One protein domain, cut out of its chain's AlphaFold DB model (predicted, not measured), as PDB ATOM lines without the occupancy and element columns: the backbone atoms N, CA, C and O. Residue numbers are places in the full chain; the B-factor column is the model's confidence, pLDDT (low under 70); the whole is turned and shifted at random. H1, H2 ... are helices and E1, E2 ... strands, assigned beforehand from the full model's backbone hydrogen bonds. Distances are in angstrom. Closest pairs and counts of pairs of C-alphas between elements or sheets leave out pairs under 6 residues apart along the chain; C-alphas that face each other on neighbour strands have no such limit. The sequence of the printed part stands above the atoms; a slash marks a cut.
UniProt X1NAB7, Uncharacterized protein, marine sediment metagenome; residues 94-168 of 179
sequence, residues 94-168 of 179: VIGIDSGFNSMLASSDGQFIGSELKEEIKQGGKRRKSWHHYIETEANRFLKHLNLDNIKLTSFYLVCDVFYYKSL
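What this domain is: This is residues 94 to 168 of the 179 residues of an uncharacterized protein of marine sediment metagenome (UniProt X1NAB7). A small twisted sheet of four strands makes one end of this domain, and a loose helical hairpin, H1 and H2, reaches out beyond it at the other end. H2, the longest helix, runs back toward the sheet, but neither helix covers a face of it. The printed part has 75 residues with two named helices and four named strands, in the order E1 E2 H1 H2 E3 E4; the mixed sheet runs E2 E1 E3 E4, and the class is mixed, helices and strands. The whole is compact, with a radius of gyration of the C-alphas of 12.8 A and spans of 37 by 24 by 16 A.

How they stand to each other: E1, residues 94 to 99, and E2, residues 105 to 107, form an antiparallel hairpin; C-alphas 106 and 98 face each other at 5.2 A, and N 98 and O 106 are 2.8 A apart, within hydrogen-bond range. E3, residues 151 to 158, is parallel to E1 at 24 degrees, with N 97 and O 155 at 2.8 A. E3 and E4, residues 164 to 167, form an antiparallel hairpin with no N and O pair within range. H1, residues 118 to 124, and H2, residues 129 to 143, only just touch, with 3 pairs of C-alphas within 8 A; H2 does so with residues 131 to 135 alone. The closest C-alphas, of Gly 124 and Trp 131, are 6.4 A apart, and this helical hairpin has a shallow tilt of 23 degrees, opposite ways. H2 is not on the sheet, but only just, with 4 pairs of C-alphas within 10 A. In H1 and H2 every O i to N i+4 pair is within hydrogen-bond range.

Where its parts are: E1 begins at C-alpha 94 (108.718, 176.475, 190.199) and is 16.7 A long; E2 is short. H1 measures 10.1 A and H2 21.3 A, ending at C-alpha 143 (122.799, 185.149, 191.260). E3 is 19.3 A long, and E4 ends at C-alpha 167 (116.102, 172.259, 195.821).

The domain as a whole: The C-alphas farthest apart, of Arg 128 and Asn 150, are 38.5 A apart. The printed part has no cut and no long link. Confidence is under 70 at residues 101 to 102, 125 to 127 and 157 to 168.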
ATOM      1  N   VAL A  94     107.557 177.104 190.833       87.81
ATOM      2  CA  VAL A  94     108.718 176.475 190.199       87.81
ATOM      3  C   VAL A  94     109.293 177.472 189.207       87.81
ATOM      4  O   VAL A  94     108.553 177.993 188.375       87.81
ATOM      5  N   ILE A  95     110.595 177.729 189.294       88.50
ATOM      6  CA  ILE A  95     111.289 178.650 188.394       88.50
ATOM      7  C   ILE A  95     112.384 177.898 187.633       88.50
ATOM      8  O   ILE A  95     113.211 177.188 188.213       88.50
ATOM      9  N   GLY A  96     112.367 178.018 186.311       86.12
ATOM     10  CA  GLY A  96     113.485 177.626 185.463       86.12
ATOM     11  C   GLY A  96     114.445 178.799 185.346       86.12
ATOM     12  O   GLY A  96     113.995 179.914 185.115       86.12
ATOM     13  N   ILE A  97     115.740 178.561 185.518       86.75
ATOM     14  CA  ILE A  97     116.796 179.558 185.356       86.75
ATOM     15  C   ILE A  97     117.760 179.035 184.296       86.75
ATOM     16  O   ILE A  97     118.294 177.933 184.429       86.75
ATOM     17  N   ASP A  98     117.979 179.834 183.263       83.50
ATOM     18  CA  ASP A  98     118.944 179.582 182.199       83.50
ATOM     19  C   ASP A  98     120.055 180.634 182.243       83.50
ATOM     20  O   ASP A  98     119.806 181.825 182.454       83.50
ATOM     21  N   SER A  99     121.298 180.198 182.054       77.00
ATOM     22  CA  SER A  99     122.437 181.104 181.927       77.00
ATOM     23  C   SER A  99     122.740 181.352 180.453       77.00
ATOM     24  O   SER A  99     123.216 180.457 179.747       77.00
ATOM     25  N   GLY A 100     122.506 182.575 179.988       70.75
ATOM     26  CA  GLY A 100     122.677 182.946 178.590       70.75
ATOM     27  C   GLY A 100     123.866 183.871 178.344       70.75
ATOM     28  O   GLY A 100     124.428 184.491 179.242       70.75
ATOM     29  N   PHE A 101     124.232 184.020 177.069       63.81
ATOM     30  CA  PHE A 101     125.206 185.035 176.651       63.81
ATOM     31  C   PHE A 101     124.600 186.446 176.557       63.81
ATOM     32  O   PHE A 101     125.302 187.437 176.727       63.81
ATOM     33  N   ASN A 102     123.310 186.545 176.221       67.19
ATOM     34  CA  ASN A 102     122.629 187.833 176.059       67.19
ATOM     35  C   ASN A 102     122.165 188.427 177.395       67.19
ATOM     36  O   ASN A 102     122.125 189.645 177.528       67.19
ATOM     37  N   SER A 103     121.825 187.560 178.341       71.06
ATOM     38  CA  SER A 103     121.426 187.860 179.711       71.06
ATOM     39  C   SER A 103     122.108 186.818 180.585       71.06
ATOM     40  O   SER A 103     121.936 185.623 180.335       71.06
ATOM     41  N   MET A 104     122.903 187.259 181.563       77.12
ATOM     42  CA  MET A 104     123.698 186.359 182.410       77.12
ATOM     43  C   MET A 104     122.825 185.295 183.075       77.12
ATOM     44  O   MET A 104     123.210 184.128 183.119       77.12
ATOM     45  N   LEU A 105     121.643 185.698 183.541       82.31
ATOM     46  CA  LEU A 105     120.597 184.811 184.031       82.31
ATOM     47  C   LEU A 105     119.254 185.252 183.445       82.31
ATOM     48  O   LEU A 105     118.914 186.436 183.481       82.31
ATOM     49  N   ALA A 106     118.499 184.303 182.913       85.50
ATOM     50  CA  ALA A 106     117.113 184.480 182.509       85.50
ATOM     51  C   ALA A 106     116.260 183.464 183.261       85.50
ATOM     52  O   ALA A 106     116.615 182.286 183.316       85.50
ATOM     53  N   SER A 107     115.145 183.898 183.832       86.69
ATOM     54  CA  SER A 107     114.222 183.011 184.529       86.69
ATOM     55  C   SER A 107     112.855 182.925 183.857       86.69
ATOM     56  O   SER A 107     112.413 183.834 183.156       86.69
ATOM     57  N   SER A 108     112.164 181.805 184.073       86.81
ATOM     58  CA  SER A 108     110.861 181.514 183.464       86.81
ATOM     59  C   SER A 108     109.727 182.432 183.931       86.81
ATOM     60  O   SER A 108     108.671 182.451 183.311       86.81
ATOM     61  N   ASP A 109     109.926 183.168 185.023       85.19
ATOM     62  CA  ASP A 109     109.013 184.196 185.537       85.19
ATOM     63  C   ASP A 109     109.306 185.600 184.968       85.19
ATOM     64  O   ASP A 109     108.645 186.566 185.342       85.19
ATOM     65  N   GLY A 110     110.275 185.720 184.053       83.38
ATOM     66  CA  GLY A 110     110.585 186.959 183.344       83.38
ATOM     67  C   GLY A 110     111.652 187.839 183.998       83.38
ATOM     68  O   GLY A 110     111.831 188.972 183.548       83.38
ATOM     69  N   GLN A 111     112.387 187.364 185.014       84.31
ATOM     70  CA  GLN A 111     113.565 188.093 185.503       84.31
ATOM     71  C   GLN A 111     114.739 187.898 184.529       84.31
ATOM     72  O   GLN A 111     115.154 186.780 184.223       84.31
ATOM     73  N   PHE A 112     115.307 189.008 184.057       85.38
ATOM     74  CA  PHE A 112     116.519 189.024 183.235       85.38
ATOM     75  C   PHE A 112     117.600 189.803 183.973       85.38
ATOM     76  O   PHE A 112     117.514 191.023 184.102       85.38
ATOM     77  N   ILE A 113     118.621 189.103 184.456       79.62
ATOM     78  CA  ILE A 113     119.677 189.678 185.289       79.62
ATOM     79  C   ILE A 113     121.002 189.666 184.518       79.62
ATOM     80  O   ILE A 113     121.357 188.668 183.884       79.62
ATOM     81  N   GLY A 114     121.746 190.775 184.573       76.50
ATOM     82  CA  GLY A 114     123.051 190.917 183.922       76.50
ATOM     83  C   GLY A 114     122.965 191.177 182.416       76.50
ATOM     84  O   GLY A 114     123.904 190.869 181.683       76.50
ATOM     85  N   SER A 115     121.844 191.720 181.939       79.88
ATOM     86  CA  SER A 115     121.679 192.159 180.543       79.88
ATOM     87  C   SER A 115     122.585 193.356 180.221       79.88
ATOM     88  O   SER A 115     123.058 193.510 179.095       79.88
ATOM     89  N   GLU A 116     122.878 194.174 181.230       81.81
ATOM     90  CA  GLU A 116     123.780 195.323 181.195       81.81
ATOM     91  C   GLU A 116     125.236 194.938 180.892       81.81
ATOM     92  O   GLU A 116     125.959 195.705 180.257       81.81
ATOM     93  N   LEU A 117     125.655 193.723 181.255       78.69
ATOM     94  CA  LEU A 117     127.018 193.240 181.019       78.69
ATOM     95  C   LEU A 117     127.253 192.764 179.583       78.69
ATOM     96  O   LEU A 117     128.390 192.491 179.197       78.69
ATOM     97  N   LYS A 118     126.201 192.652 178.768       78.38
ATOM     98  CA  LYS A 118     126.289 192.098 177.413       78.38
ATOM     99  C   LYS A 118     127.327 192.816 176.555       78.38
ATOM    100  O   LYS A 118     128.123 192.167 175.873       78.38
ATOM    101  N   GLU A 119     127.313 194.146 176.569       80.06
ATOM    102  CA  GLU A 119     128.231 194.941 175.750       80.06
ATOM    103  C   GLU A 119     129.662 194.897 176.296       80.06
ATOM    104  O   GLU A 119     130.608 194.777 175.518       80.06
ATOM    105  N   GLU A 120     129.833 194.856 177.618       79.94
ATOM    106  CA  GLU A 120     131.145 194.692 178.251       79.94
ATOM    107  C   GLU A 120     131.772 193.324 177.918       79.94
ATOM    108  O   GLU A 120     132.923 193.235 177.482       79.94
ATOM    109  N   ILE A 121     130.996 192.241 178.022       74.88
ATOM    110  CA  ILE A 121     131.458 190.881 177.711       74.88
ATOM    111  C   ILE A 121     131.819 190.744 176.223       74.88
ATOM    112  O   ILE A 121     132.790 190.058 175.873       74.88
ATOM    113  N   LYS A 122     131.068 191.394 175.323       75.94
ATOM    114  CA  LYS A 122     131.396 191.423 173.887       75.94
ATOM    115  C   LYS A 122     132.748 192.086 173.625       75.94
ATOM    116  O   LYS A 122     133.517 191.543 172.831       75.94
ATOM    117  N   GLN A 123     133.048 193.201 174.292       76.81
ATOM    118  CA  GLN A 123     134.329 193.907 174.148       76.81
ATOM    119  C   GLN A 123     135.515 193.058 174.626       76.81
ATOM    120  O   GLN A 123     136.590 193.081 174.027       76.81
ATOM    121  N   GLY A 124     135.311 192.259 175.674       70.19
ATOM    122  CA  GLY A 124     136.349 191.426 176.271       70.19
ATOM    123  C   GLY A 124     136.837 190.242 175.437       70.19
ATOM    124  O   GLY A 124     137.998 189.830 175.534       70.19
ATOM    125  N   GLY A 125     135.965 189.709 174.580       64.44
ATOM    126  CA  GLY A 125     136.252 188.564 173.724       64.44
ATOM    127  C   GLY A 125     136.139 187.218 174.454       64.44
ATOM    128  O   GLY A 125     136.922 186.880 175.343       64.44
ATOM    129  N   LYS A 126     135.208 186.380 173.980       58.94
ATOM    130  CA  LYS A 126     134.803 185.090 174.581       58.94
ATOM    131  C   LYS A 126     135.914 184.061 174.813       58.94
ATOM    132  O   LYS A 126     135.685 183.107 175.537       58.94
ATOM    133  N   ARG A 127     137.068 184.184 174.149       65.06
ATOM    134  CA  ARG A 127     138.144 183.169 174.175       65.06
ATOM    135  C   ARG A 127     139.261 183.491 175.168       65.06
ATOM    136  O   ARG A 127     140.218 182.727 175.281       65.06
ATOM    137  N   ARG A 128     139.188 184.631 175.863       72.38
ATOM    138  CA  ARG A 128     140.214 185.028 176.830       72.38
ATOM    139  C   ARG A 128     139.926 184.400 178.189       72.38
ATOM    140  O   ARG A 128     138.875 184.607 178.782       72.38
ATOM    141  N   LYS A 129     140.910 183.675 178.722       71.94
ATOM    142  CA  LYS A 129     140.808 182.996 180.022       71.94
ATOM    143  C   LYS A 129     140.497 183.942 181.187       71.94
ATOM    144  O   LYS A 129     139.740 183.569 182.074       71.94
ATOM    145  N   SER A 130     141.053 185.155 181.176       75.06
ATOM    146  CA  SER A 130     140.752 186.184 182.181       75.06
ATOM    147  C   SER A 130     139.281 186.601 182.160       75.06
ATOM    148  O   SER A 130     138.679 186.779 183.213       75.06
ATOM    149  N   TRP A 131     138.686 186.676 180.971       75.19
ATOM    150  CA  TRP A 131     137.287 187.044 180.791       75.19
ATOM    151  C   TRP A 131     136.325 185.938 181.206       75.19
ATOM    152  O   TRP A 131     135.287 186.243 181.773       75.19
ATOM    153  N   HIS A 132     136.684 184.663 181.034       74.31
ATOM    154  CA  HIS A 132     135.890 183.570 181.607       74.31
ATOM    155  C   HIS A 132     135.751 183.700 183.128       74.31
ATOM    156  O   HIS A 132     134.645 183.580 183.646       74.31
ATOM    157  N   HIS A 133     136.850 183.994 183.830       74.75
ATOM    158  CA  HIS A 133     136.816 184.175 185.281       74.75
ATOM    159  C   HIS A 133     136.027 185.423 185.701       74.75
ATOM    160  O   HIS A 133     135.293 185.387 186.687       74.75
ATOM    161  N   TYR A 134     136.143 186.512 184.935       81.31
ATOM    162  CA  TYR A 134     135.339 187.719 185.140       81.31
ATOM    163  C   TYR A 134     133.838 187.426 185.009       81.31
ATOM    164  O   TYR A 134     133.082 187.683 185.940       81.31
ATOM    165  N   ILE A 135     133.426 186.800 183.901       77.75
ATOM    166  CA  ILE A 135     132.030 186.426 183.634       77.75
ATOM    167  C   ILE A 135     131.498 185.519 184.750       77.75
ATOM    168  O   ILE A 135     130.413 185.756 185.267       77.75
ATOM    169  N   GLU A 136     132.263 184.511 185.169       77.75
ATOM    170  CA  GLU A 136     131.877 183.623 186.274       77.75
ATOM    171  C   GLU A 136     131.707 184.383 187.601       77.75
ATOM    172  O   GLU A 136     130.770 184.128 188.363       77.75
ATOM    173  N   THR A 137     132.593 185.337 187.883       82.19
ATOM    174  CA  THR A 137     132.528 186.162 189.097       82.19
ATOM    175  C   THR A 137     131.285 187.044 189.095       82.19
ATOM    176  O   THR A 137     130.548 187.068 190.085       82.19
ATOM    177  N   GLU A 138     131.004 187.708 187.976       81.94
ATOM    178  CA  GLU A 138     129.813 188.541 187.836       81.94
ATOM    179  C   GLU A 138     128.529 187.703 187.859       81.94
ATOM    180  O   GLU A 138     127.587 188.059 188.564       81.94
ATOM    181  N   ALA A 139     128.494 186.529 187.217       78.06
ATOM    182  CA  ALA A 139     127.350 185.614 187.304       78.06
ATOM    183  C   ALA A 139     127.014 185.266 188.763       78.06
ATOM    184  O   ALA A 139     125.859 185.350 189.177       78.06
ATOM    185  N   ASN A 140     128.029 184.946 189.574       79.06
ATOM    186  CA  ASN A 140     127.855 184.656 191.000       79.06
ATOM    187  C   ASN A 140     127.401 185.874 191.816       79.06
ATOM    188  O   ASN A 140     126.716 185.719 192.831       79.06
ATOM    189  N   ARG A 141     127.797 187.083 191.411       82.75
ATOM    190  CA  ARG A 141     127.325 188.327 192.024       82.75
ATOM    191  C   ARG A 141     125.841 188.535 191.729       82.75
ATOM    192  O   ARG A 141     125.071 188.741 192.662       82.75
ATOM    193  N   PHE A 142     125.444 188.398 190.468       81.06
ATOM    194  CA  PHE A 142     124.065 188.560 190.012       81.06
ATOM    195  C   PHE A 142     123.116 187.479 190.526       81.06
ATOM    196  O   PHE A 142     121.978 187.787 190.868       81.06
ATOM    197  N   LEU A 143     123.590 186.243 190.690       80.50
ATOM    198  CA  LEU A 143     122.799 185.149 191.260       80.50
ATOM    199  C   LEU A 143     122.254 185.485 192.659       80.50
ATOM    200  O   LEU A 143     121.166 185.049 193.019       80.50
ATOM    201  N   LYS A 144     122.985 186.287 193.443       80.25
ATOM    202  CA  LYS A 144     122.550 186.723 194.782       80.25
ATOM    203  C   LYS A 144     121.393 187.721 194.750       80.25
ATOM    204  O   LYS A 144     120.773 187.932 195.786       80.25
ATOM    205  N   HIS A 145     121.140 188.344 193.602       81.06
ATOM    206  CA  HIS A 145     120.059 189.305 193.400       81.06
ATOM    207  C   HIS A 145     118.793 188.668 192.820       81.06
ATOM    208  O   HIS A 145     117.789 189.358 192.678       81.06
ATOM    209  N   LEU A 146     118.828 187.375 192.484       82.06
ATOM    210  CA  LEU A 146     117.660 186.673 191.977       82.06
ATOM    211  C   LEU A 146     116.583 186.609 193.060       82.06
ATOM    212  O   LEU A 146     116.836 186.113 194.164       82.06
ATOM    213  N   ASN A 147     115.383 187.088 192.737       83.00
ATOM    214  CA  ASN A 147     114.264 186.972 193.653       83.00
ATOM    215  C   ASN A 147     113.760 185.527 193.634       83.00
ATOM    216  O   ASN A 147     113.307 185.024 192.606       83.00
ATOM    217  N   LEU A 148     113.878 184.867 194.782       84.19
ATOM    218  CA  LEU A 148     113.481 183.480 195.001       84.19
ATOM    219  C   LEU A 148     112.430 183.372 196.115       84.19
ATOM    220  O   LEU A 148     112.258 182.313 196.737       84.19
ATOM    221  N   ASP A 149     111.733 184.472 196.387       82.56
ATOM    222  CA  ASP A 149     110.634 184.516 197.336       82.56
ATOM    223  C   ASP A 149     109.485 183.650 196.827       82.56
ATOM    224  O   ASP A 149     109.135 183.661 195.648       82.56
ATOM    225  N   ASN A 150     108.913 182.845 197.723       84.31
ATOM    226  CA  ASN A 150     107.822 181.925 197.403       84.31
ATOM    227  C   ASN A 150     108.124 180.916 196.268       84.31
ATOM    228  O   ASN A 150     107.208 180.337 195.686       84.31
ATOM    229  N   ILE A 151     109.398 180.666 195.947       86.38
ATOM    230  CA  ILE A 151     109.803 179.585 195.042       86.38
ATOM    231  C   ILE A 151     110.166 178.353 195.873       86.38
ATOM    232  O   ILE A 151     110.982 178.436 196.799       86.38
ATOM    233  N   LYS A 152     109.573 177.203 195.526       86.62
ATOM    234  CA  LYS A 152     109.873 175.899 196.141       86.62
ATOM    235  C   LYS A 152     110.978 175.138 195.416       86.62
ATOM    236  O   LYS A 152     111.747 174.405 196.030       86.62
ATOM    237  N   LEU A 153     111.072 175.311 194.098       82.50
ATOM    238  CA  LEU A 153     111.983 174.546 193.256       82.50
ATOM    239  C   LEU A 153     112.602 175.425 192.174       82.50
ATOM    240  O   LEU A 153     111.893 176.110 191.439       82.50
ATOM    241  N   THR A 154     113.923 175.329 192.047       81.88
ATOM    242  CA  THR A 154     114.671 175.852 190.903       81.88
ATOM    243  C   THR A 154     115.156 174.726 190.019       81.88
ATOM    244  O   THR A 154     115.792 173.790 190.507       81.88
ATOM    245  N   SER A 155     114.936 174.866 188.718       81.56
ATOM    246  CA  SER A 155     115.656 174.097 187.707       81.56
ATOM    247  C   SER A 155     116.720 174.989 187.084       81.56
ATOM    248  O   SER A 155     116.385 176.056 186.580       81.56
ATOM    249  N   PHE A 156     117.982 174.565 187.109       78.31
ATOM    250  CA  PHE A 156     119.079 175.299 186.480       78.31
ATOM    251  C   PHE A 156     119.528 174.609 185.197       78.31
ATOM    252  O   PHE A 156     119.874 173.426 185.208       78.31
ATOM    253  N   TYR A 157     119.593 175.386 184.122       65.62
ATOM    254  CA  TYR A 157     120.254 175.015 182.882       65.62
ATOM    255  C   TYR A 157     121.514 175.868 182.734       65.62
ATOM    256  O   TYR A 157     121.457 177.092 182.644       65.62
ATOM    257  N   LEU A 158     122.675 175.214 182.771       59.78
ATOM    258  CA  LEU A 158     123.962 175.831 182.462       59.78
ATOM    259  C   LEU A 158     124.405 175.303 181.100       59.78
ATOM    260  O   LEU A 158     124.533 174.093 180.921       59.78
ATOM    261  N   VAL A 159     124.709 176.200 180.158       45.94
ATOM    262  CA  VAL A 159     125.144 175.882 178.775       45.94
ATOM    263  C   VAL A 159     126.558 175.247 178.726       45.94
ATOM    264  O   VAL A 159     127.216 175.191 177.694       45.94
ATOM    265  N   CYS A 160     127.048 174.711 179.844       35.44
ATOM    266  CA  CYS A 160     128.231 173.856 179.918       35.44
ATOM    267  C   CYS A 160     127.907 172.607 180.763       35.44
ATOM    268  O   CYS A 160     128.216 172.550 181.948       35.44
ATOM    269  N   ASP A 161     127.252 171.628 180.132       27.23
ATOM    270  CA  ASP A 161     127.260 170.183 180.433       27.23
ATOM    271  C   ASP A 161     127.074 169.691 181.883       27.23
ATOM    272  O   ASP A 161     127.615 168.644 182.244       27.23
ATOM    273  N   VAL A 162     126.261 170.344 182.720       26.70
ATOM    274  CA  VAL A 162     125.799 169.714 183.975       26.70
ATOM    275  C   VAL A 162     124.373 170.140 184.333       26.70
ATOM    276  O   VAL A 162     124.122 171.298 184.661       26.70
ATOM    277  N   PHE A 163     123.442 169.181 184.345       25.59
ATOM    278  CA  PHE A 163     122.145 169.333 185.010       25.59
ATOM    279  C   PHE A 163     122.368 169.375 186.528       25.59
ATOM    280  O   PHE A 163     122.747 168.368 187.126       25.59
ATOM    281  N   TYR A 164     122.115 170.520 187.162       30.31
ATOM    282  CA  TYR A 164     122.069 170.621 188.621       30.31
ATOM    283  C   TYR A 164     120.612 170.688 189.083       30.31
ATOM    284  O   TYR A 164     119.963 171.729 188.997       30.31
ATOM    285  N   TYR A 165     120.110 169.582 189.633       29.11
ATOM    286  CA  TYR A 165     118.918 169.612 190.478       29.11
ATOM    287  C   TYR A 165     119.320 170.161 191.848       29.11
ATOM    288  O   TYR A 165     120.013 169.492 192.615       29.11
ATOM    289  N   LYS A 166     118.907 171.393 192.161       35.75
ATOM    290  CA  LYS A 166     119.105 171.990 193.486       35.75
ATOM    291  C   LYS A 166     117.748 172.451 194.013       35.75
ATOM    292  O   LYS A 166     117.168 173.400 193.495       35.75
ATOM    293  N   SER A 167     117.232 171.761 195.031       28.78
ATOM    294  CA  SER A 167     116.102 172.259 195.821       28.78
ATOM    295  C   SER A 167     116.537 173.558 196.495       28.78
ATOM    296  O   SER A 167     117.571 173.569 197.178       28.78
ATOM    297  N   LEU A 168     115.791 174.642 196.292       32.38
ATOM    298  CA  LEU A 168     116.148 175.944 196.834       32.38
ATOM    299  C   LEU A 168     116.265 175.896 198.352       32.38
ATOM    300  O   LEU A 168     115.317 175.629 199.078       32.38
TER     301      LEU A 168